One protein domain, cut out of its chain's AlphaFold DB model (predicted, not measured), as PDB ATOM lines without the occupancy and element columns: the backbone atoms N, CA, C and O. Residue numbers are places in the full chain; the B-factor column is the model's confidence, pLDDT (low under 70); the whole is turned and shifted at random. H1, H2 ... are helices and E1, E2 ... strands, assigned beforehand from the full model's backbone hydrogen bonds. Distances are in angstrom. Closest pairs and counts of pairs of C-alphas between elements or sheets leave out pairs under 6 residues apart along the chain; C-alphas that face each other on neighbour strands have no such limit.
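What this domain is: This is residues 5 to 174 of the 512 residues of an uncharacterized protein of Planctomycetes bacterium SRT547 (UniProt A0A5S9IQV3). The chain winds in stacked turns into a rod-shaped solenoid, with a long, twisted sheet of eight strands, E3 E5 E7 E9 E10 E11 E12 E13, along most of one side. A shorter, flatter sheet, E1 E2 E4 E6 E8, lines another side near the first printed residue; farther along the coil lie two short helices, H1 and H2. The printed part has 170 residues with thirteen named strands and two named helices, E1 to E10, H1, E11, H2, E12 and E13 along the chain, and both sheets are parallel. The class is mostly strand, though under half of the residues are in named elements; the whole is compact, with a radius of gyration of the C-alphas of 16.8 A and spans of 54 by 26 by 25 A.

How they stand to each other: The larger sheet runs from edge strand E3, residues 31 to 35, through E5, 49 to 55, E7, 63 to 73, E9, 81 to 88, E10, 100 to 107, E11, 124 to 126, and E12, 147 to 149, to edge strand E13, 168 to 170. From edge to edge its strands' lines turn by 112 degrees. Within hydrogen-bond range are, for instance, N 52 and O 31 of E5 and E3, 2.9 A, and N 105 and O 85 of E10 and E9, 2.8 A. E7 bends by 99 degrees at residue 66. The smaller sheet runs E1, residues 5 to 7, E2, 18 to 21, E4, 38 to 40, E6, 58 to 60, and E8, 76 to 78; N 39 of E4 and O 58 of E6 are 2.8 A apart. H1, residues 114 to 118, and H2, residues 138 to 142, touch, the closest C-alphas being those of Thr 117 and Ile 140, 6.4 A apart. E10, H1, E11 and E11, H2, E12 are strand-helix-strand units, parallel neighbour strands with a helix between, with right-handed crossovers. Each helix has 0 of 1 O i to N i+4 pairs and 1 of 2 O i to N i+3 pairs within range.

Where its parts are: E1 begins at C-alpha 5 (-34.428, -22.377, 6.058). From first to last C-alpha E5 measures 15.8 A, E7 20.0 A, E9 19.5 A and E10 20.1 A. E13 ends at C-alpha 170 (-47.140, -45.452, 43.450).

The domain as a whole: The C-alphas of Val 5 and Gln 158, the two farthest apart, are 54.2 A apart. The printed part has no cut. The links E9 to E10, E11 to H2 and E12 to E13 are long. The mean pLDDT of the printed part is 94.0; residues 157 to 162 and 173 to 174 are under 70.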
ATOM      1  N   VAL A   5     -33.452 -21.307   6.324       98.31
ATOM      2  CA  VAL A   5     -34.428 -22.377   6.058       98.31
ATOM      3  C   VAL A   5     -33.698 -23.669   5.713       98.31
ATOM      4  O   VAL A   5     -32.887 -23.692   4.791       98.31
ATOM      5  N   VAL A   6     -34.010 -24.749   6.428       98.50
ATOM      6  CA  VAL A   6     -33.468 -26.095   6.207       98.50
ATOM      7  C   VAL A   6     -34.631 -27.043   5.939       98.50
ATOM      8  O   VAL A   6     -35.597 -27.078   6.696       98.50
ATOM      9  N   LYS A   7     -34.574 -27.808   4.845       98.56
ATOM     10  CA  LYS A   7     -35.693 -28.661   4.417       98.56
ATOM     11  C   LYS A   7     -35.242 -30.095   4.194       98.56
ATOM     12  O   LYS A   7     -34.261 -30.310   3.491       98.56
ATOM     13  N   ARG A   8     -36.014 -31.060   4.707       98.00
ATOM     14  CA  ARG A   8     -35.894 -32.499   4.397       98.00
ATOM     15  C   ARG A   8     -34.492 -33.083   4.604       98.00
ATOM     16  O   ARG A   8     -34.056 -33.939   3.844       98.00
ATOM     17  N   GLN A   9     -33.786 -32.616   5.629       98.50
ATOM     18  CA  GLN A   9     -32.457 -33.118   5.976       98.50
ATOM     19  C   GLN A   9     -32.503 -34.011   7.214       98.50
ATOM     20  O   GLN A   9     -33.390 -33.876   8.060       98.50
ATOM     21  N   SER A  10     -31.520 -34.906   7.309       98.31
ATOM     22  CA  SER A  10     -31.189 -35.605   8.550       98.31
ATOM     23  C   SER A  10     -30.101 -34.818   9.271       98.31
ATOM     24  O   SER A  10     -29.051 -34.554   8.690       98.31
ATOM     25  N   LEU A  11     -30.367 -34.405  10.507       98.38
ATOM     26  CA  LEU A  11     -29.541 -33.458  11.252       98.38
ATOM     27  C   LEU A  11     -29.165 -34.024  12.620       98.38
ATOM     28  O   LEU A  11     -29.966 -34.695  13.269       98.38
ATOM     29  N   GLN A  12     -27.956 -33.700  13.073       97.69
ATOM     30  CA  GLN A  12     -27.463 -34.037  14.416       97.69
ATOM     31  C   GLN A  12     -27.391 -32.817  15.346       97.69
ATOM     32  O   GLN A  12     -27.114 -32.965  16.530       97.69
ATOM     33  N   ASN A  13     -27.651 -31.616  14.820       97.81
ATOM     34  CA  ASN A  13     -27.572 -30.352  15.547       97.81
ATOM     35  C   ASN A  13     -28.759 -29.446  15.189       97.81
ATOM     36  O   ASN A  13     -29.361 -29.590  14.122       97.81
ATOM     37  N   ILE A  14     -29.057 -28.494  16.076       98.19
ATOM     38  CA  ILE A  14     -30.040 -27.426  15.869       98.19
ATOM     39  C   ILE A  14     -29.305 -26.090  15.941       98.19
ATOM     40  O   ILE A  14     -28.657 -25.776  16.934       98.19
ATOM     41  N   GLU A  15     -29.424 -25.302  14.884       98.06
ATOM     42  CA  GLU A  15     -29.054 -23.890  14.835       98.06
ATOM     43  C   GLU A  15     -30.227 -23.002  15.273       98.06
ATOM     44  O   GLU A  15     -31.376 -23.244  14.885       98.06
ATOM     45  N   ASP A  16     -29.912 -21.945  16.024       98.00
ATOM     46  CA  ASP A  16     -30.851 -20.891  16.410       98.00
ATOM     47  C   ASP A  16     -31.402 -20.134  15.189       98.00
ATOM     48  O   ASP A  16     -30.794 -20.099  14.117       98.00
ATOM     49  N   ARG A  17     -32.554 -19.468  15.364       97.62
ATOM     50  CA  ARG A  17     -33.203 -18.602  14.358       97.62
ATOM     51  C   ARG A  17     -33.364 -19.281  12.992       97.62
ATOM     52  O   ARG A  17     -33.290 -18.626  11.950       97.62
ATOM     53  N   THR A  18     -33.602 -20.590  13.005       98.44
ATOM     54  CA  THR A  18     -33.702 -21.416  11.803       98.44
ATOM     55  C   THR A  18     -35.100 -22.019  11.693       98.44
ATOM     56  O   THR A  18     -35.728 -22.365  12.692       98.44
ATOM     57  N   SER A  19     -35.611 -22.102  10.469       98.62
ATOM     58  CA  SER A  19     -36.866 -22.760  10.127       98.62
ATOM     59  C   SER A  19     -36.566 -24.119   9.499       98.62
ATOM     60  O   SER A  19     -35.952 -24.203   8.433       98.62
ATOM     61  N   TYR A  20     -36.984 -25.186  10.170       98.69
ATOM     62  CA  TYR A  20     -36.814 -26.571   9.751       98.69
ATOM     63  C   TYR A  20     -38.131 -27.116   9.208       98.69
ATOM     64  O   TYR A  20     -39.146 -27.089   9.903       98.69
ATOM     65  N   MET A  21     -38.121 -27.645   7.984       98.69
ATOM     66  CA  MET A  21     -39.323 -28.176   7.331       98.69
ATOM     67  C   MET A  21     -39.116 -29.621   6.875       98.69
ATOM     68  O   MET A  21     -38.343 -29.885   5.950       98.69
ATOM     69  N   GLY A  22     -39.836 -30.564   7.478       98.38
ATOM     70  CA  GLY A  22     -39.749 -31.977   7.109       98.38
ATOM     71  C   GLY A  22     -38.417 -32.631   7.480       98.38
ATOM     72  O   GLY A  22     -38.008 -33.578   6.812       98.38
ATOM     73  N   CYS A  23     -37.688 -32.091   8.460       98.69
ATOM     74  CA  CYS A  23     -36.375 -32.603   8.859       98.69
ATOM     75  C   CYS A  23     -36.491 -33.757   9.863       98.69
ATOM     76  O   CYS A  23     -37.457 -33.855  10.621       98.69
ATOM     77  N   THR A  24     -35.472 -34.612   9.890       98.50
ATOM     78  CA  THR A  24     -35.319 -35.673  10.894       98.50
ATOM     79  C   THR A  24     -34.107 -35.376  11.766       98.50
ATOM     80  O   THR A  24     -33.030 -35.095  11.248       98.50
ATOM     81  N   PHE A  25     -34.270 -35.445  13.083       98.50
ATOM     82  CA  PHE A  25     -33.229 -35.128  14.055       98.50
ATOM     83  C   PHE A  25     -32.785 -36.376  14.824       98.50
ATOM     84  O   PHE A  25     -33.621 -37.096  15.374       98.50
ATOM     85  N   TYR A  26     -31.467 -36.576  14.884       97.88
ATOM     86  CA  TYR A  26     -30.765 -37.596  15.670       97.88
ATOM     87  C   TYR A  26     -29.761 -36.892  16.590       97.88
ATOM     88  O   TYR A  26     -28.570 -36.807  16.304       97.88
ATOM     89  N   ILE A  27     -30.278 -36.284  17.652       97.69
ATOM     90  CA  ILE A  27     -29.510 -35.482  18.606       97.69
ATOM     91  C   ILE A  27     -29.289 -36.311  19.869       97.69
ATOM     92  O   ILE A  27     -30.235 -36.558  20.610       97.69
ATOM     93  N   GLU A  28     -28.060 -36.747  20.109       95.12
ATOM     94  CA  GLU A  28     -27.706 -37.554  21.291       95.12
ATOM     95  C   GLU A  28     -27.212 -36.696  22.464       95.12
ATOM     96  O   GLU A  28     -27.136 -37.150  23.603       95.12
ATOM     97  N   LYS A  29     -26.852 -35.439  22.188       96.56
ATOM     98  CA  LYS A  29     -26.291 -34.521  23.179       96.56
ATOM     99  C   LYS A  29     -27.369 -33.620  23.765       96.56
ATOM    100  O   LYS A  29     -28.288 -33.185  23.074       96.56
ATOM    101  N   LYS A  30     -27.195 -33.281  25.043       97.62
ATOM    102  CA  LYS A  30     -27.958 -32.232  25.720       97.62
ATOM    103  C   LYS A  30     -27.772 -30.897  24.989       97.62
ATOM    104  O   LYS A  30     -26.646 -30.534  24.655       97.62
ATOM    105  N   ILE A  31     -28.872 -30.188  24.743       98.25
ATOM    106  CA  ILE A  31     -28.871 -28.870  24.106       98.25
ATOM    107  C   ILE A  31     -29.018 -27.800  25.183       98.25
ATOM    108  O   ILE A  31     -30.013 -27.773  25.909       98.25
ATOM    109  N   ASP A  32     -28.058 -26.884  25.261       98.12
ATOM    110  CA  ASP A  32     -28.100 -25.810  26.255       98.12
ATOM    111  C   ASP A  32     -29.231 -24.818  25.980       98.12
ATOM    112  O   ASP A  32     -29.952 -24.399  26.883       98.12
ATOM    113  N   LYS A  33     -29.421 -24.422  24.722       98.12
ATOM    114  CA  LYS A  33     -30.499 -23.504  24.363       98.12
ATOM    115  C   LYS A  33     -30.953 -23.659  22.921       98.12
ATOM    116  O   LYS A  33     -30.152 -24.006  22.062       98.12
ATOM    117  N   ILE A  34     -32.222 -23.339  22.677       98.25
ATOM    118  CA  ILE A  34     -32.771 -23.113  21.335       98.25
ATOM    119  C   ILE A  34     -33.519 -21.782  21.335       98.25
ATOM    120  O   ILE A  34     -34.396 -21.546  22.175       98.25
ATOM    121  N   LEU A  35     -33.183 -20.911  20.388       98.06
ATOM    122  CA  LEU A  35     -33.735 -19.565  20.283       98.06
ATOM    123  C   LEU A  35     -34.439 -19.359  18.941       98.06
ATOM    124  O   LEU A  35     -33.851 -19.554  17.878       98.06
ATOM    125  N   HIS A  36     -35.680 -18.878  18.993       98.06
ATOM    126  CA  HIS A  36     -36.440 -18.339  17.861       98.06
ATOM    127  C   HIS A  36     -36.505 -19.241  16.618       98.06
ATOM    128  O   HIS A  36     -36.521 -18.742  15.487       98.06
ATOM    129  N   SER A  37     -36.526 -20.557  16.815       98.44
ATOM    130  CA  SER A  37     -36.527 -21.539  15.728       98.44
ATOM    131  C   SER A  37     -37.917 -22.121  15.504       98.44
ATOM    132  O   SER A  37     -38.683 -22.298  16.450       98.44
ATOM    133  N   ASP A  38     -38.226 -22.417  14.245       98.56
ATOM    134  CA  ASP A  38     -39.505 -23.008  13.854       98.56
ATOM    135  C   ASP A  38     -39.268 -24.407  13.303       98.56
ATOM    136  O   ASP A  38     -38.347 -24.628  12.519       98.56
ATOM    137  N   PHE A  39     -40.123 -25.345  13.676       98.69
ATOM    138  CA  PHE A  39     -40.070 -26.727  13.235       98.69
ATOM    139  C   PHE A  39     -41.441 -27.090  12.681       98.69
ATOM    140  O   PHE A  39     -42.455 -26.902  13.351       98.69
ATOM    141  N   THR A  40     -41.495 -27.580  11.448       98.69
ATOM    142  CA  THR A  40     -42.747 -27.944  10.779       98.69
ATOM    143  C   THR A  40     -42.609 -29.318  10.152       98.69
ATOM    144  O   THR A  40     -41.729 -29.527   9.316       98.69
ATOM    145  N   ASN A  41     -43.486 -30.253  10.522       98.56
ATOM    146  CA  ASN A  41     -43.448 -31.645  10.057       98.56
ATOM    147  C   ASN A  41     -42.107 -32.345  10.352       98.56
ATOM    148  O   ASN A  41     -41.628 -33.147   9.551       98.56
ATOM    149  N   CYS A  42     -41.458 -32.003  11.468       98.69
ATOM    150  CA  CYS A  42     -40.160 -32.564  11.842       98.69
ATOM    151  C   CYS A  42     -40.307 -33.794  12.753       98.69
ATOM    152  O   CYS A  42     -41.226 -33.888  13.566       98.69
ATOM    153  N   SER A  43     -39.367 -34.733  12.653       98.38
ATOM    154  CA  SER A  43     -39.318 -35.940  13.487       98.38
ATOM    155  C   SER A  43     -38.055 -35.945  14.345       98.38
ATOM    156  O   SER A  43     -36.950 -35.884  13.811       98.38
ATOM    157  N   PHE A  44     -38.210 -36.043  15.663       98.25
ATOM    158  CA  PHE A  44     -37.112 -36.155  16.624       98.25
ATOM    159  C   PHE A  44     -37.008 -37.608  17.082       98.25
ATOM    160  O   PHE A  44     -37.855 -38.086  17.838       98.25
ATOM    161  N   ARG A  45     -36.007 -38.325  16.561       96.38
ATOM    162  CA  ARG A  45     -35.904 -39.791  16.666       96.38
ATOM    163  C   ARG A  45     -34.927 -40.288  17.726       96.38
ATOM    164  O   ARG A  45     -34.830 -41.494  17.919       96.38
ATOM    165  N   SER A  46     -34.214 -39.388  18.395       95.62
ATOM    166  CA  SER A  46     -33.406 -39.740  19.561       95.62
ATOM    167  C   SER A  46     -34.249 -40.409  20.642       95.62
ATOM    168  O   SER A  46     -35.447 -40.139  20.755       95.62
ATOM    169  N   GLU A  47     -33.604 -41.230  21.473       96.50
ATOM    170  CA  GLU A  47     -34.236 -41.792  22.670       96.50
ATOM    171  C   GLU A  47     -34.791 -40.679  23.568       96.50
ATOM    172  O   GLU A  47     -35.927 -40.766  24.026       96.50
ATOM    173  N   GLU A  48     -34.021 -39.601  23.747       97.75
ATOM    174  CA  GLU A  48     -34.418 -38.406  24.483       97.75
ATOM    175  C   GLU A  48     -33.831 -37.143  23.852       97.75
ATOM    176  O   GLU A  48     -32.629 -37.053  23.611       97.75
ATOM    177  N   LEU A  49     -34.679 -36.139  23.628       98.25
ATOM    178  CA  LEU A  49     -34.257 -34.772  23.351       98.25
ATOM    179  C   LEU A  49     -34.270 -33.976  24.657       98.25
ATOM    180  O   LEU A  49     -35.334 -33.614  25.160       98.25
ATOM    181  N   TYR A  50     -33.084 -33.701  25.196       98.38
ATOM    182  CA  TYR A  50     -32.919 -32.924  26.421       98.38
ATOM    183  C   TYR A  50     -32.515 -31.487  26.092       98.38
ATOM    184  O   TYR A  50     -31.438 -31.260  25.533       98.38
ATOM    185  N   ILE A  51     -33.327 -30.513  26.503       98.31
ATOM    186  CA  ILE A  51     -33.076 -29.086  26.286       98.31
ATOM    187  C   ILE A  51     -33.100 -28.340  27.626       98.31
ATOM    188  O   ILE A  51     -34.070 -28.436  28.376       98.31
ATOM    189  N   ILE A  52     -32.051 -27.574  27.943       97.94
ATOM    190  CA  ILE A  52     -32.041 -26.757  29.170       97.94
ATOM    191  C   ILE A  52     -33.013 -25.591  29.012       97.94
ATOM    192  O   ILE A  52     -33.915 -25.443  29.827       97.94
ATOM    193  N   SER A  53     -32.870 -24.775  27.963       97.94
ATOM    194  CA  SER A  53     -33.739 -23.609  27.772       97.94
ATOM    195  C   SER A  53     -34.262 -23.442  26.349       97.94
ATOM    196  O   SER A  53     -33.532 -23.592  25.371       97.94
ATOM    197  N   MET A  54     -35.529 -23.061  26.217       97.62
ATOM    198  CA  MET A  54     -36.164 -22.761  24.935       97.62
ATOM    199  C   MET A  54     -36.852 -21.404  24.975       97.62
ATOM    200  O   MET A  54     -37.624 -21.118  25.894       97.62
ATOM    201  N   HIS A  55     -36.599 -20.580  23.957       98.00
ATOM    202  CA  HIS A  55     -37.191 -19.249  23.850       98.00
ATOM    203  C   HIS A  55     -37.756 -18.990  22.457       98.00
ATOM    204  O   HIS A  55     -37.030 -19.089  21.467       98.00
ATOM    205  N   GLY A  56     -39.025 -18.590  22.364       97.88
ATOM    206  CA  GLY A  56     -39.594 -18.111  21.100       97.88
ATOM    207  C   GLY A  56     -39.694 -19.176  20.004       97.88
ATOM    208  O   GLY A  56     -39.604 -18.815  18.833       97.88
ATOM    209  N   CYS A  57     -39.764 -20.463  20.357       98.44
ATOM    210  CA  CYS A  57     -39.726 -21.566  19.393       98.44
ATOM    211  C   CYS A  57     -41.122 -22.114  19.085       98.44
ATOM    212  O   CYS A  57     -41.953 -22.228  19.986       98.44
ATOM    213  N   THR A  58     -41.352 -22.520  17.836       98.50
ATOM    214  CA  THR A  58     -42.630 -23.111  17.400       98.50
ATOM    215  C   THR A  58     -42.416 -24.505  16.827       98.50
ATOM    216  O   THR A  58     -41.553 -24.692  15.976       98.50
ATOM    217  N   PHE A  59     -43.228 -25.474  17.240       98.62
ATOM    218  CA  PHE A  59     -43.217 -26.851  16.745       98.62
ATOM    219  C   PHE A  59     -44.594 -27.207  16.197       98.62
ATOM    220  O   PHE A  59     -45.505 -27.488  16.963       98.62
ATOM    221  N   ALA A  60     -44.761 -27.205  14.882       98.62
ATOM    222  CA  ALA A  60     -46.002 -27.580  14.215       98.62
ATOM    223  C   ALA A  60     -45.878 -28.988  13.626       98.62
ATOM    224  O   ALA A  60     -44.935 -29.276  12.880       98.62
ATOM    225  N   SER A  61     -46.809 -29.872  13.973       98.50
ATOM    226  CA  SER A  61     -46.880 -31.249  13.475       98.50
ATOM    227  C   SER A  61     -45.568 -32.015  13.641       98.50
ATOM    228  O   SER A  61     -45.103 -32.717  12.746       98.50
ATOM    229  N   CYS A  62     -44.927 -31.820  14.795       98.56
ATOM    230  CA  CYS A  62     -43.669 -32.468  15.141       98.56
ATOM    231  C   CYS A  62     -43.901 -33.683  16.043       98.56
ATOM    232  O   CYS A  62     -44.817 -33.683  16.868       98.56
ATOM    233  N   ASN A  63     -43.031 -34.686  15.907       98.06
ATOM    234  CA  ASN A  63     -43.106 -35.934  16.665       98.06
ATOM    235  C   ASN A  63     -41.865 -36.133  17.539       98.06
ATOM    236  O   ASN A  63     -40.745 -35.995  17.039       98.06
ATOM    237  N   PHE A  64     -42.072 -36.517  18.801       98.38
ATOM    238  CA  PHE A  64     -41.015 -36.748  19.789       98.38
ATOM    239  C   PHE A  64     -41.222 -38.073  20.525       98.38
ATOM    240  O   PHE A  64     -42.309 -38.331  21.046       98.38
ATOM    241  N   THR A  65     -40.161 -38.876  20.640       97.06
ATOM    242  CA  THR A  65     -40.145 -40.053  21.528       97.06
ATOM    243  C   THR A  65     -40.119 -39.614  22.993       97.06
ATOM    244  O   THR A  65     -41.025 -39.913  23.766       97.06
ATOM    245  N   LYS A  66     -39.115 -38.827  23.382       98.31
ATOM    246  CA  LYS A  66     -39.038 -38.216  24.709       98.31
ATOM    247  C   LYS A  66     -38.463 -36.815  24.599       98.31
ATOM    248  O   LYS A  66     -37.473 -36.602  23.902       98.31
ATOM    249  N   LEU A  67     -39.098 -35.870  25.275       98.50
ATOM    250  CA  LEU A  67     -38.740 -34.461  25.282       98.50
ATOM    251  C   LEU A  67     -38.641 -33.984  26.727       98.50
ATOM    252  O   LEU A  67     -39.634 -33.999  27.453       98.50
ATOM    253  N   THR A  68     -37.455 -33.536  27.123       98.44
ATOM    254  CA  THR A  68     -37.195 -32.971  28.449       98.44
ATOM    255  C   THR A  68     -36.797 -31.511  28.307       98.44
ATOM    256  O   THR A  68     -35.862 -31.199  27.571       98.44
ATOM    257  N   ILE A  69     -37.502 -30.621  29.011       98.00
ATOM    258  CA  ILE A  69     -37.265 -29.174  28.970       98.00
ATOM    259  C   ILE A  69     -37.169 -28.631  30.400       98.00
ATOM    260  O   ILE A  69     -38.118 -28.761  31.180       98.00
ATOM    261  N   GLU A  70     -36.043 -28.005  30.755       97.06
ATOM    262  CA  GLU A  70     -35.887 -27.391  32.085       97.06
ATOM    263  C   GLU A  70     -36.546 -26.003  32.166       97.06
ATOM    264  O   GLU A  70     -37.198 -25.688  33.162       97.06
ATOM    265  N   ALA A  71     -36.409 -25.184  31.119       96.81
ATOM    266  CA  ALA A  71     -36.965 -23.836  31.038       96.81
ATOM    267  C   ALA A  71     -37.636 -23.584  29.679       96.81
ATOM    268  O   ALA A  71     -37.020 -23.703  28.619       96.81
ATOM    269  N   LEU A  72     -38.909 -23.187  29.715       95.88
ATOM    270  CA  LEU A  72     -39.720 -22.916  28.531       95.88
ATOM    271  C   LEU A  72     -40.245 -21.481  28.574       95.88
ATOM    272  O   LEU A  72     -40.941 -21.106  29.516       95.88
ATOM    273  N   ASN A  73     -39.953 -20.688  27.546       96.44
ATOM    274  CA  ASN A  73     -40.383 -19.295  27.465       96.44
ATOM    275  C   ASN A  73     -40.927 -18.975  26.073       96.44
ATOM    276  O   ASN A  73     -40.213 -19.101  25.080       96.44
ATOM    277  N   ASN A  74     -42.176 -18.511  25.995       96.44
ATOM    278  CA  ASN A  74     -42.804 -18.095  24.735       96.44
ATOM    279  C   ASN A  74     -42.637 -19.136  23.606       96.44
ATOM    280  O   ASN A  74     -42.195 -18.809  22.509       96.44
ATOM    281  N   CYS A  75     -42.871 -20.412  23.911       97.62
ATOM    282  CA  CYS A  75     -42.796 -21.494  22.932       97.62
ATOM    283  C   CYS A  75     -44.188 -22.067  22.689       97.62
ATOM    284  O   CYS A  75     -45.045 -21.977  23.567       97.62
ATOM    285  N   THR A  76     -44.390 -22.693  21.533       98.06
ATOM    286  CA  THR A  76     -45.669 -23.314  21.177       98.06
ATOM    287  C   THR A  76     -45.452 -24.629  20.438       98.06
ATOM    288  O   THR A  76     -44.577 -24.731  19.580       98.06
ATOM    289  N   PHE A  77     -46.271 -25.630  20.737       98.38
ATOM    290  CA  PHE A  77     -46.346 -26.910  20.051       98.38
ATOM    291  C   PHE A  77     -47.778 -27.089  19.551       98.38
ATOM    292  O   PHE A  77     -48.720 -26.929  20.328       98.38
ATOM    293  N   LYS A  78     -47.936 -27.403  18.267       98.31
ATOM    294  CA  LYS A  78     -49.225 -27.515  17.584       98.31
ATOM    295  C   LYS A  78     -49.335 -28.828  16.825       98.31
ATOM    296  O   LYS A  78     -48.375 -29.216  16.161       98.31
ATOM    297  N   ASP A  79     -50.493 -29.478  16.908       97.56
ATOM    298  CA  ASP A  79     -50.916 -30.589  16.034       97.56
ATOM    299  C   ASP A  79     -49.891 -31.736  15.913       97.56
ATOM    300  O   ASP A  79     -49.684 -32.300  14.837       97.56
ATOM    301  N   GLY A  80     -49.195 -32.040  17.010       96.62
ATOM    302  CA  GLY A  80     -48.082 -32.989  17.059       96.62
ATOM    303  C   GLY A  80     -48.298 -34.132  18.044       96.62
ATOM    304  O   GLY A  80     -49.356 -34.275  18.666       96.62
ATOM    305  N   TYR A  81     -47.256 -34.937  18.215       97.62
ATOM    306  CA  TYR A  81     -47.263 -36.075  19.126       97.62
ATOM    307  C   TYR A  81     -45.989 -36.117  19.972       97.62
ATOM    308  O   TYR A  81     -44.874 -36.019  19.454       97.62
ATOM    309  N   ILE A  82     -46.149 -36.286  21.283       98.25
ATOM    310  CA  ILE A  82     -45.048 -36.452  22.234       98.25
ATOM    311  C   ILE A  82     -45.343 -37.691  23.073       98.25
ATOM    312  O   ILE A  82     -46.292 -37.705  23.854       98.25
ATOM    313  N   ASP A  83     -44.530 -38.734  22.950       98.12
ATOM    314  CA  ASP A  83     -44.766 -39.943  23.741       98.12
ATOM    315  C   ASP A  83     -44.422 -39.710  25.222       98.12
ATOM    316  O   ASP A  83     -45.247 -39.981  26.094       98.12
ATOM    317  N   HIS A  84     -43.264 -39.114  25.517       98.50
ATOM    318  CA  HIS A  84     -42.860 -38.738  26.876       98.50
ATOM    319  C   HIS A  84     -42.469 -37.260  26.971       98.50
ATOM    320  O   HIS A  84     -41.531 -36.816  26.317       98.50
ATOM    321  N   LEU A  85     -43.154 -36.500  27.824       98.44
ATOM    322  CA  LEU A  85     -42.882 -35.087  28.077       98.44
ATOM    323  C   LEU A  85     -42.439 -34.878  29.525       98.44
ATOM    324  O   LEU A  85     -43.193 -35.159  30.453       98.44
ATOM    325  N   SER A  86     -41.239 -34.345  29.727       98.31
ATOM    326  CA  SER A  86     -40.714 -33.973  31.040       98.31
ATOM    327  C   SER A  86     -40.503 -32.467  31.127       98.31
ATOM    328  O   SER A  86     -39.836 -31.878  30.275       98.31
ATOM    329  N   LEU A  87     -41.070 -31.837  32.154       97.75
ATOM    330  CA  LEU A  87     -41.018 -30.388  32.354       97.75
ATOM    331  C   LEU A  87     -40.666 -30.037  33.798       97.75
ATOM    332  O   LEU A  87     -41.111 -30.695  34.742       97.75
ATOM    333  N   SER A  88     -39.944 -28.934  33.978       95.62
ATOM    334  CA  SER A  88     -39.673 -28.347  35.291       95.62
ATOM    335  C   SER A  88     -40.480 -27.063  35.500       95.62
ATOM    336  O   SER A  88     -40.410 -26.127  34.710       95.62
ATOM    337  N   GLY A  89     -41.262 -27.017  36.579       91.56
ATOM    338  CA  GLY A  89     -42.011 -25.841  37.020       91.56
ATOM    339  C   GLY A  89     -43.151 -25.326  36.120       91.56
ATOM    340  O   GLY A  89     -43.447 -24.132  36.229       91.56
ATOM    341  N   PRO A  90     -43.824 -26.119  35.255       91.88
ATOM    342  CA  PRO A  90     -44.907 -25.568  34.447       91.88
ATOM    343  C   PRO A  90     -46.087 -25.145  35.326       91.88
ATOM    344  O   PRO A  90     -46.498 -25.863  36.240       91.88
ATOM    345  N   SER A  91     -46.642 -23.970  35.028       89.00
ATOM    346  CA  SER A  91     -47.838 -23.440  35.704       89.00
ATOM    347  C   SER A  91     -49.129 -23.676  34.910       89.00
ATOM    348  O   SER A  91     -50.208 -23.695  35.498       89.00
ATOM    349  N   TYR A  92     -49.008 -23.873  33.599       93.50
ATOM    350  CA  TYR A  92     -50.070 -24.115  32.618       93.50
ATOM    351  C   TYR A  92     -49.464 -24.843  31.412       93.50
ATOM    352  O   TYR A  92     -48.240 -24.877  31.259       93.50
ATOM    353  N   PHE A  93     -50.308 -25.401  30.552       95.31
ATOM    354  CA  PHE A  93     -49.939 -26.098  29.324       95.31
ATOM    355  C   PHE A  93     -50.432 -25.386  28.059       95.31
ATOM    356  O   PHE A  93     -50.460 -26.017  27.007       95.31
ATOM    357  N   ASP A  94     -50.822 -24.111  28.104       94.12
ATOM    358  CA  ASP A  94     -51.332 -23.358  26.934       94.12
ATOM    359  C   ASP A  94     -50.372 -23.332  25.733       94.12
ATOM    360  O   ASP A  94     -50.797 -23.146  24.599       94.12
ATOM    361  N   PHE A  95     -49.087 -23.619  25.953       96.00
ATOM    362  CA  PHE A  95     -48.110 -23.834  24.885       96.00
ATOM    363  C   PHE A  95     -48.327 -25.129  24.079       96.00
ATOM    364  O   PHE A  95     -47.653 -25.322  23.075       96.00
ATOM    365  N   LEU A  96     -49.211 -26.031  24.511       97.06
ATOM    366  CA  LEU A  96     -49.588 -27.262  23.812       97.06
ATOM    367  C   LEU A  96     -51.003 -27.110  23.237       97.06
ATOM    368  O   LEU A  96     -51.993 -27.209  23.973       97.06
ATOM    369  N   GLU A  97     -51.091 -26.917  21.925       96.56
ATOM    370  CA  GLU A  97     -52.334 -26.785  21.161       96.56
ATOM    371  C   GLU A  97     -52.553 -28.056  20.326       96.56
ATOM    372  O   GLU A  97     -51.756 -28.369  19.447       96.56
ATOM    373  N   ASN A  98     -53.610 -28.826  20.602       95.69
ATOM    374  CA  ASN A  98     -53.911 -30.084  19.891       95.69
ATOM    375  C   ASN A  98     -52.742 -31.096  19.838       95.69
ATOM    376  O   ASN A  98     -52.609 -31.862  18.886       95.69
ATOM    377  N   VAL A  99     -51.875 -31.102  20.854       97.00
ATOM    378  CA  VAL A  99     -50.762 -32.056  20.949       97.00
ATOM    379  C   VAL A  99     -51.194 -33.278  21.749       97.00
ATOM    380  O   VAL A  99     -51.628 -33.163  22.896       97.00
ATOM    381  N   ASN A 100     -51.012 -34.456  21.162       96.50
ATOM    382  CA  ASN A 100     -51.227 -35.719  21.855       96.50
ATOM    383  C   ASN A 100     -50.006 -36.051  22.717       96.50
ATOM    384  O   ASN A 100     -48.900 -36.194  22.194       96.50
ATOM    385  N   VAL A 101     -50.212 -36.186  24.031       98.12
ATOM    386  CA  VAL A 101     -49.164 -36.552  24.994       98.12
ATOM    387  C   VAL A 101     -49.578 -37.796  25.774       98.12
ATOM    388  O   VAL A 101     -50.655 -37.811  26.371       98.12
ATOM    389  N   HIS A 102     -48.738 -38.835  25.786       98.25
ATOM    390  CA  HIS A 102     -49.045 -40.095  26.483       98.25
ATOM    391  C   HIS A 102     -48.493 -40.170  27.903       98.25
ATOM    392  O   HIS A 102     -49.156 -40.720  28.785       98.25
ATOM    393  N   ASN A 103     -47.296 -39.643  28.137       98.44
ATOM    394  CA  ASN A 103     -46.615 -39.741  29.419       98.44
ATOM    395  C   ASN A 103     -46.099 -38.361  29.814       98.44
ATOM    396  O   ASN A 103     -45.405 -37.711  29.033       98.44
ATOM    397  N   ILE A 104     -46.430 -37.912  31.023       98.44
ATOM    398  CA  ILE A 104     -45.977 -36.620  31.547       98.44
ATOM    399  C   ILE A 104     -45.187 -36.841  32.834       98.44
ATOM    400  O   ILE A 104     -45.674 -37.486  33.759       98.44
ATOM    401  N   CYS A 105     -43.997 -36.246  32.916       98.25
ATOM    402  CA  CYS A 105     -43.215 -36.109  34.140       98.25
ATOM    403  C   CYS A 105     -43.095 -34.627  34.504       98.25
ATOM    404  O   CYS A 105     -42.638 -33.820  33.695       98.25
ATOM    405  N   LEU A 106     -43.492 -34.247  35.718       97.81
ATOM    406  CA  LEU A 106     -43.386 -32.865  36.186       97.81
ATOM    407  C   LEU A 106     -42.490 -32.788  37.409       97.81
ATOM    408  O   LEU A 106     -42.703 -33.482  38.404       97.81
ATOM    409  N   ARG A 107     -41.523 -31.879  37.363       96.56
ATOM    410  CA  ARG A 107     -40.607 -31.592  38.468       96.56
ATOM    411  C   ARG A 107     -40.777 -30.152  38.929       96.56
ATOM    412  O   ARG A 107     -41.270 -29.307  38.189       96.56
ATOM    413  N   ASN A 108     -40.356 -29.862  40.157       95.12
ATOM    414  CA  ASN A 108     -40.354 -28.517  40.738       95.12
ATOM    415  C   ASN A 108     -41.717 -27.794  40.736       95.12
ATOM    416  O   ASN A 108     -41.772 -26.565  40.733       95.12
ATOM    417  N   ILE A 109     -42.827 -28.534  40.789       95.56
ATOM    418  CA  ILE A 109     -44.174 -27.961  40.878       95.56
ATOM    419  C   ILE A 109     -44.662 -27.901  42.330       95.56
ATOM    420  O   ILE A 109     -44.426 -28.794  43.146       95.56
ATOM    421  N   GLN A 110     -45.383 -26.833  42.667       94.69
ATOM    422  CA  GLN A 110     -46.073 -26.706  43.963       94.69
ATOM    423  C   GLN A 110     -47.555 -27.084  43.870       94.69
ATOM    424  O   GLN A 110     -48.165 -27.496  44.857       94.69
ATOM    425  N   LYS A 111     -48.134 -26.936  42.679       94.81
ATOM    426  CA  LYS A 111     -49.505 -27.301  42.329       94.81
ATOM    427  C   LYS A 111     -49.471 -27.933  40.945       94.81
ATOM    428  O   LYS A 111     -48.693 -27.501  40.103       94.81
ATOM    429  N   LEU A 112     -50.311 -28.938  40.726       94.44
ATOM    430  CA  LEU A 112     -50.516 -29.477  39.390       94.44
ATOM    431  C   LEU A 112     -51.350 -28.470  38.574       94.44
ATOM    432  O   LEU A 112     -52.365 -28.005  39.110       94.44
ATOM    433  N   PRO A 113     -50.964 -28.127  37.332       91.88
ATOM    434  CA  PRO A 113     -51.753 -27.237  36.484       91.88
ATOM    435  C   PRO A 113     -53.184 -27.756  36.298       91.88
ATOM    436  O   PRO A 113     -53.401 -28.957  36.122       91.88
ATOM    437  N   ALA A 114     -54.180 -26.871  36.385       88.94
ATOM    438  CA  ALA A 114     -55.593 -27.267  36.341       88.94
ATOM    439  C   ALA A 114     -56.004 -27.830  34.966       88.94
ATOM    440  O   ALA A 114     -56.861 -28.713  34.870       88.94
ATOM    441  N   ASP A 115     -55.348 -27.348  33.918       92.94
ATOM    442  CA  ASP A 115     -55.521 -27.728  32.522       92.94
ATOM    443  C   ASP A 115     -54.822 -29.046  32.150       92.94
ATOM    444  O   ASP A 115     -54.979 -29.503  31.022       92.94
ATOM    445  N   ILE A 116     -54.157 -29.739  33.091       94.75
ATOM    446  CA  ILE A 116     -53.651 -31.116  32.887       94.75
ATOM    447  C   ILE A 116     -54.746 -32.059  32.365       94.75
ATOM    448  O   ILE A 116     -54.472 -33.011  31.646       94.75
ATOM    449  N   THR A 117     -56.010 -31.780  32.694       92.50
ATOM    450  CA  THR A 117     -57.167 -32.586  32.282       92.50
ATOM    451  C   THR A 117     -57.468 -32.543  30.783       92.50
ATOM    452  O   THR A 117     -58.282 -33.340  30.321       92.50
ATOM    453  N   LYS A 118     -56.806 -31.673  30.006       94.06
ATOM    454  CA  LYS A 118     -56.969 -31.615  28.546       94.06
ATOM    455  C   LYS A 118     -56.307 -32.781  27.802       94.06
ATOM    456  O   LYS A 118     -56.651 -33.035  26.651       94.06
ATOM    457  N   PHE A 119     -55.377 -33.500  28.436       95.56
ATOM    458  CA  PHE A 119     -54.675 -34.625  27.813       95.56
ATOM    459  C   PHE A 119     -55.526 -35.899  27.851       95.56
ATOM    460  O   PHE A 119     -55.330 -36.786  28.682       95.56
ATOM    461  N   SER A 120     -56.472 -36.005  26.919       94.00
ATOM    462  CA  SER A 120     -57.411 -37.133  26.805       94.00
ATOM    463  C   SER A 120     -56.759 -38.480  26.471       94.00
ATOM    464  O   SER A 120     -57.420 -39.505  26.571       94.00
ATOM    465  N   GLN A 121     -55.477 -38.490  26.091       95.81
ATOM    466  CA  GLN A 121     -54.692 -39.693  25.786       95.81
ATOM    467  C   GLN A 121     -53.618 -39.993  26.850       95.81
ATOM    468  O   GLN A 121     -52.805 -40.899  26.664       95.81
ATOM    469  N   LEU A 122     -53.583 -39.243  27.960       97.62
ATOM    470  CA  LEU A 122     -52.546 -39.386  28.981       97.62
ATOM    471  C   LEU A 122     -52.683 -40.715  29.733       97.62
ATOM    472  O   LEU A 122     -53.672 -40.948  30.426       97.62
ATOM    473  N   LYS A 123     -51.658 -41.562  29.637       97.31
ATOM    474  CA  LYS A 123     -51.599 -42.895  30.252       97.31
ATOM    475  C   LYS A 123     -50.831 -42.904  31.560       97.31
ATOM    476  O   LYS A 123     -51.206 -43.654  32.466       97.31
ATOM    477  N   THR A 124     -49.759 -42.119  31.650       98.19
ATOM    478  CA  THR A 124     -48.919 -42.057  32.847       98.19
ATOM    479  C   THR A 124     -48.648 -40.621  33.266       98.19
ATOM    480  O   THR A 124     -48.425 -39.731  32.440       98.19
ATOM    481  N   LEU A 125     -48.690 -40.400  34.577       98.06
ATOM    482  CA  LEU A 125     -48.358 -39.127  35.194       98.06
ATOM    483  C   LEU A 125     -47.369 -39.367  36.336       98.06
ATOM    484  O   LEU A 125     -47.716 -39.955  37.358       98.06
ATOM    485  N   ASP A 126     -46.139 -38.900  36.161       97.81
ATOM    486  CA  ASP A 126     -45.114 -38.882  37.198       97.81
ATOM    487  C   ASP A 126     -45.000 -37.467  37.775       97.81
ATOM    488  O   ASP A 126     -44.585 -36.518  37.108       97.81
ATOM    489  N   ILE A 127     -45.394 -37.325  39.035       96.94
ATOM    490  CA  ILE A 127     -45.257 -36.094  39.817       96.94
ATOM    491  C   ILE A 127     -44.476 -36.364  41.102       96.94
ATOM    492  O   ILE A 127     -44.618 -35.631  42.091       96.94
ATOM    493  N   ALA A 128     -43.644 -37.404  41.088       95.00
ATOM    494  CA  ALA A 128     -42.794 -37.757  42.200       95.00
ATOM    495  C   ALA A 128     -41.817 -36.626  42.547       95.00
ATOM    496  O   ALA A 128     -41.457 -35.782  41.725       95.00
ATOM    497  N   GLU A 129     -41.376 -36.611  43.803       93.69
ATOM    498  CA  GLU A 129     -40.359 -35.684  44.325       93.69
ATOM    499  C   GLU A 129     -40.791 -34.208  44.370       93.69
ATOM    500  O   GLU A 129     -40.018 -33.332  44.766       93.69
ATOM    501  N   ASN A 130     -42.063 -33.910  44.100       94.81
ATOM    502  CA  ASN A 130     -42.640 -32.588  44.323       94.81
ATOM    503  C   ASN A 130     -43.043 -32.414  45.794       94.81
ATOM    504  O   ASN A 130     -44.219 -32.449  46.161       94.81
ATOM    505  N   ARG A 131     -42.051 -32.185  46.664       91.62
ATOM    506  CA  ARG A 131     -42.205 -32.148  48.138       91.62
ATOM    507  C   ARG A 131     -43.186 -31.102  48.679       91.62
ATOM    508  O   ARG A 131     -43.535 -31.150  49.854       91.62
ATOM    509  N   ARG A 132     -43.599 -30.127  47.863       91.12
ATOM    510  CA  ARG A 132     -44.590 -29.094  48.226       91.12
ATOM    511  C   ARG A 132     -45.995 -29.396  47.693       91.12
ATOM    512  O   ARG A 132     -46.955 -28.764  48.131       91.12
ATOM    513  N   LEU A 133     -46.130 -30.361  46.784       93.19
ATOM    514  CA  LEU A 133     -47.400 -30.727  46.171       93.19
ATOM    515  C   LEU A 133     -48.251 -31.513  47.169       93.19
ATOM    516  O   LEU A 133     -47.877 -32.600  47.592       93.19
ATOM    517  N   SER A 134     -49.392 -30.951  47.562       92.00
ATOM    518  CA  SER A 134     -50.239 -31.500  48.637       92.00
ATOM    519  C   SER A 134     -51.629 -31.941  48.190       92.00
ATOM    520  O   SER A 134     -52.333 -32.604  48.953       92.00
ATOM    521  N   LYS A 135     -52.048 -31.579  46.973       91.38
ATOM    522  CA  LYS A 135     -53.383 -31.873  46.441       91.38
ATOM    523  C   LYS A 135     -53.314 -32.184  44.952       91.38
ATOM    524  O   LYS A 135     -52.572 -31.531  44.220       91.38
ATOM    525  N   LEU A 136     -54.146 -33.128  44.523       91.06
ATOM    526  CA  LEU A 136     -54.503 -33.309  43.119       91.06
ATOM    527  C   LEU A 136     -55.700 -32.405  42.769       91.06
ATOM    528  O   LEU A 136     -56.509 -32.091  43.650       91.06
ATOM    529  N   PRO A 137     -55.838 -31.967  41.508       89.44
ATOM    530  CA  PRO A 137     -57.017 -31.243  41.055       89.44
ATOM    531  C   PRO A 137     -58.256 -32.144  41.127       89.44
ATOM    532  O   PRO A 137     -58.178 -33.343  40.864       89.44
ATOM    533  N   LYS A 138     -59.423 -31.562  41.440       86.75
ATOM    534  CA  LYS A 138     -60.687 -32.312  41.614       86.75
ATOM    535  C   LYS A 138     -61.028 -33.198  40.412       86.75
ATOM    536  O   LYS A 138     -61.554 -34.289  40.588       86.75
ATOM    537  N   ASN A 139     -60.689 -32.739  39.208       89.44
ATOM    538  CA  ASN A 139     -60.999 -33.400  37.944       89.44
ATOM    539  C   ASN A 139     -59.908 -34.370  37.459       89.44
ATOM    540  O   ASN A 139     -59.989 -34.827  36.325       89.44
ATOM    541  N   ILE A 140     -58.902 -34.706  38.281       91.38
ATOM    542  CA  ILE A 140     -57.835 -35.648  37.890       91.38
ATOM    543  C   ILE A 140     -58.392 -37.013  37.455       91.38
ATOM    544  O   ILE A 140     -57.844 -37.646  36.564       91.38
ATOM    545  N   HIS A 141     -59.529 -37.418  38.032       89.56
ATOM    546  CA  HIS A 141     -60.247 -38.654  37.717       89.56
ATOM    547  C   HIS A 141     -60.760 -38.737  36.272       89.56
ATOM    548  O   HIS A 141     -61.139 -39.813  35.824       89.56
ATOM    549  N   ARG A 142     -60.795 -37.614  35.541       91.75
ATOM    550  CA  ARG A 142     -61.188 -37.582  34.124       91.75
ATOM    551  C   ARG A 142     -60.075 -38.040  33.186       91.75
ATOM    552  O   ARG A 142     -60.348 -38.304  32.021       91.75
ATOM    553  N   LEU A 143     -58.834 -38.090  33.667       93.75
ATOM    554  CA  LEU A 143     -57.712 -38.573  32.875       93.75
ATOM    555  C   LEU A 143     -57.733 -40.106  32.820       93.75
ATOM    556  O   LEU A 143     -57.931 -40.737  33.861       93.75
ATOM    557  N   PRO A 144     -57.462 -40.725  31.659       94.81
ATOM    558  CA  PRO A 144     -57.411 -42.179  31.520       94.81
ATOM    559  C   PRO A 144     -56.076 -42.758  32.031       94.81
ATOM    560  O   PRO A 144     -55.413 -43.546  31.354       94.81
ATOM    561  N   LEU A 145     -55.663 -42.360  33.239       96.44
ATOM    562  CA  LEU A 145     -54.386 -42.761  33.821       96.44
ATOM    563  C   LEU A 145     -54.385 -44.247  34.183       96.44
ATOM    564  O   LEU A 145     -55.160 -44.703  35.020       96.44
ATOM    565  N   SER A 146     -53.414 -44.968  33.635       96.25
ATOM    566  CA  SER A 146     -53.067 -46.332  34.046       96.25
ATOM    567  C   SER A 146     -52.044 -46.353  35.186       96.25
ATOM    568  O   SER A 146     -52.016 -47.298  35.975       96.25
ATOM    569  N   PHE A 147     -51.229 -45.299  35.306       96.44
ATOM    570  CA  PHE A 147     -50.198 -45.177  36.332       96.44
ATOM    571  C   PHE A 147     -50.035 -43.730  36.811       96.44
ATOM    572  O   PHE A 147     -50.009 -42.796  36.006       96.44
ATOM    573  N   LEU A 148     -49.889 -43.565  38.125       96.25
ATOM    574  CA  LEU A 148     -49.660 -42.285  38.789       96.25
ATOM    575  C   LEU A 148     -48.576 -42.447  39.862       96.25
ATOM    576  O   LEU A 148     -48.795 -43.142  40.855       96.25
ATOM    577  N   ASP A 149     -47.432 -41.781  39.705       95.50
ATOM    578  CA  ASP A 149     -46.402 -41.725  40.752       95.50
ATOM    579  C   ASP A 149     -46.521 -40.418  41.543       95.50
ATOM    580  O   ASP A 149     -46.330 -39.322  41.017       95.50
ATOM    581  N   ILE A 150     -46.862 -40.546  42.827       94.19
ATOM    582  CA  ILE A 150     -46.960 -39.450  43.805       94.19
ATOM    583  C   ILE A 150     -45.953 -39.626  44.944       94.19
ATOM    584  O   ILE A 150     -46.119 -39.046  46.027       94.19
ATOM    585  N   SER A 151     -44.929 -40.458  44.752       91.94
ATOM    586  CA  SER A 151     -43.895 -40.662  45.758       91.94
ATOM    587  C   SER A 151     -43.205 -39.344  46.119       91.94
ATOM    588  O   SER A 151     -43.018 -38.447  45.303       91.94
ATOM    589  N   GLN A 152     -42.871 -39.189  47.397       90.31
ATOM    590  CA  GLN A 152     -42.226 -37.990  47.930       90.31
ATOM    591  C   GLN A 152     -43.016 -36.672  47.731       90.31
ATOM    592  O   GLN A 152     -42.431 -35.588  47.724       90.31
ATOM    593  N   THR A 153     -44.348 -36.753  47.635       91.31
ATOM    594  CA  THR A 153     -45.269 -35.602  47.707       91.31
ATOM    595  C   THR A 153     -45.964 -35.525  49.078       91.31
ATOM    596  O   THR A 153     -45.835 -36.424  49.913       91.31
ATOM    597  N   LEU A 154     -46.732 -34.459  49.327       90.25
ATOM    598  CA  LEU A 154     -47.591 -34.296  50.512       90.25
ATOM    599  C   LEU A 154     -49.042 -34.763  50.273       90.25
ATOM    600  O   LEU A 154     -49.915 -34.504  51.105       90.25
ATOM    601  N   ILE A 155     -49.327 -35.426  49.146       89.31
ATOM    602  CA  ILE A 155     -50.672 -35.899  48.792       89.31
ATOM    603  C   ILE A 155     -51.097 -37.038  49.739       89.31
ATOM    604  O   ILE A 155     -50.371 -38.016  49.950       89.31
ATOM    605  N   LYS A 156     -52.293 -36.936  50.331       82.44
ATOM    606  CA  LYS A 156     -52.838 -37.932  51.277       82.44
ATOM    607  C   LYS A 156     -53.502 -39.111  50.540       82.44
ATOM    608  O   LYS A 156     -54.189 -38.903  49.549       82.44
ATOM    609  N   ILE A 157     -53.333 -40.340  51.055       63.66
ATOM    610  CA  ILE A 157     -53.823 -41.593  50.418       63.66
ATOM    611  C   ILE A 157     -55.347 -41.642  50.310       63.66
ATOM    612  O   ILE A 157     -55.877 -42.004  49.267       63.66
ATOM    613  N   GLN A 158     -56.053 -41.202  51.356       65.12
ATOM    614  CA  GLN A 158     -57.518 -41.237  51.380       65.12
ATOM    615  C   GLN A 158     -58.151 -40.470  50.207       65.12
ATOM    616  O   GLN A 158     -59.255 -40.790  49.785       65.12
ATOM    617  N   SER A 159     -57.448 -39.474  49.651       60.62
ATOM    618  CA  SER A 159     -57.932 -38.707  48.499       60.62
ATOM    619  C   SER A 159     -57.640 -39.329  47.134       60.62
ATOM    620  O   SER A 159     -58.050 -38.748  46.140       60.62
ATOM    621  N   THR A 160     -56.908 -40.445  47.039       61.59
ATOM    622  CA  THR A 160     -56.411 -40.936  45.741       61.59
ATOM    623  C   THR A 160     -56.944 -42.305  45.342       61.59
ATOM    624  O   THR A 160     -57.332 -42.466  44.192       61.59
ATOM    625  N   GLU A 161     -57.026 -43.269  46.264       61.81
ATOM    626  CA  GLU A 161     -57.391 -44.658  45.920       61.81
ATOM    627  C   GLU A 161     -58.851 -44.791  45.462       61.81
ATOM    628  O   GLU A 161     -59.125 -45.435  44.455       61.81
ATOM    629  N   ASN A 162     -59.779 -44.071  46.101       67.62
ATOM    630  CA  ASN A 162     -61.181 -44.044  45.667       67.62
ATOM    631  C   ASN A 162     -61.412 -43.162  44.425       67.62
ATOM    632  O   ASN A 162     -62.431 -43.296  43.754       67.62
ATOM    633  N   PHE A 163     -60.495 -42.235  44.133       78.56
ATOM    634  CA  PHE A 163     -60.649 -41.258  43.048       78.56
ATOM    635  C   PHE A 163     -60.158 -41.777  41.693       78.56
ATOM    636  O   PHE A 163     -60.538 -41.222  40.663       78.56
ATOM    637  N   LEU A 164     -59.304 -42.802  41.679       86.31
ATOM    638  CA  LEU A 164     -58.679 -43.340  40.471       86.31
ATOM    639  C   LEU A 164     -58.685 -44.881  40.502       86.31
ATOM    640  O   LEU A 164     -57.621 -45.496  40.568       86.31
ATOM    641  N   PRO A 165     -59.869 -45.524  40.444       81.12
ATOM    642  CA  PRO A 165     -60.016 -46.960  40.707       81.12
ATOM    643  C   PRO A 165     -59.267 -47.865  39.715       81.12
ATOM    644  O   PRO A 165     -58.898 -48.981  40.061       81.12
ATOM    645  N   ASN A 166     -59.006 -47.382  38.496       86.69
ATOM    646  CA  ASN A 166     -58.304 -48.127  37.444       86.69
ATOM    647  C   ASN A 166     -56.836 -47.694  37.265       86.69
ATOM    648  O   ASN A 166     -56.192 -48.082  36.292       86.69
ATOM    649  N   CYS A 167     -56.308 -46.873  38.177       92.44
ATOM    650  CA  CYS A 167     -54.952 -46.344  38.101       92.44
ATOM    651  C   CYS A 167     -54.054 -47.023  39.134       92.44
ATOM    652  O   CYS A 167     -54.362 -47.044  40.326       92.44
ATOM    653  N   ARG A 168     -52.891 -47.521  38.708       92.69
ATOM    654  CA  ARG A 168     -51.859 -47.976  39.641       92.69
ATOM    655  C   ARG A 168     -51.163 -46.762  40.252       92.69
ATOM    656  O   ARG A 168     -50.415 -46.064  39.571       92.69
ATOM    657  N   ILE A 169     -51.368 -46.548  41.547       91.69
ATOM    658  CA  ILE A 169     -50.777 -45.420  42.269       91.69
ATOM    659  C   ILE A 169     -49.517 -45.880  42.999       91.69
ATOM    660  O   ILE A 169     -49.573 -46.750  43.869       91.69
ATOM    661  N   ARG A 170     -48.370 -45.278  42.677       90.94
ATOM    662  CA  ARG A 170     -47.140 -45.452  43.450       90.94
ATOM    663  C   ARG A 170     -47.020 -44.341  44.478       90.94
ATOM    664  O   ARG A 170     -47.037 -43.155  44.154       90.94
ATOM    665  N   LYS A 171     -46.847 -44.739  45.737       85.06
ATOM    666  CA  LYS A 171     -46.607 -43.815  46.836       85.06
ATOM    667  C   LYS A 171     -45.557 -44.371  47.788       85.06
ATOM    668  O   LYS A 171     -45.836 -45.243  48.598       85.06
ATOM    669  N   HIS A 172     -44.368 -43.781  47.747       77.31
ATOM    670  CA  HIS A 172     -43.395 -43.884  48.830       77.31
ATOM    671  C   HIS A 172     -43.368 -42.554  49.575       77.31
ATOM    672  O   HIS A 172     -43.119 -41.507  48.975       77.31
ATOM    673  N   MET A 173     -43.675 -42.566  50.870       64.44
ATOM    674  CA  MET A 173     -43.451 -41.389  51.710       64.44
ATOM    675  C   MET A 173     -41.954 -41.227  51.972       64.44
ATOM    676  O   MET A 173     -41.226 -42.214  52.044       64.44
ATOM    677  N   ILE A 174     -41.510 -39.984  52.183       60.44
ATOM    678  CA  ILE A 174     -40.216 -39.709  52.818       60.44
ATOM    679  C   ILE A 174     -40.360 -40.137  54.287       60.44
ATOM    680  O   ILE A 174     -40.684 -39.323  55.155       60.44
TER     681      ILE A 174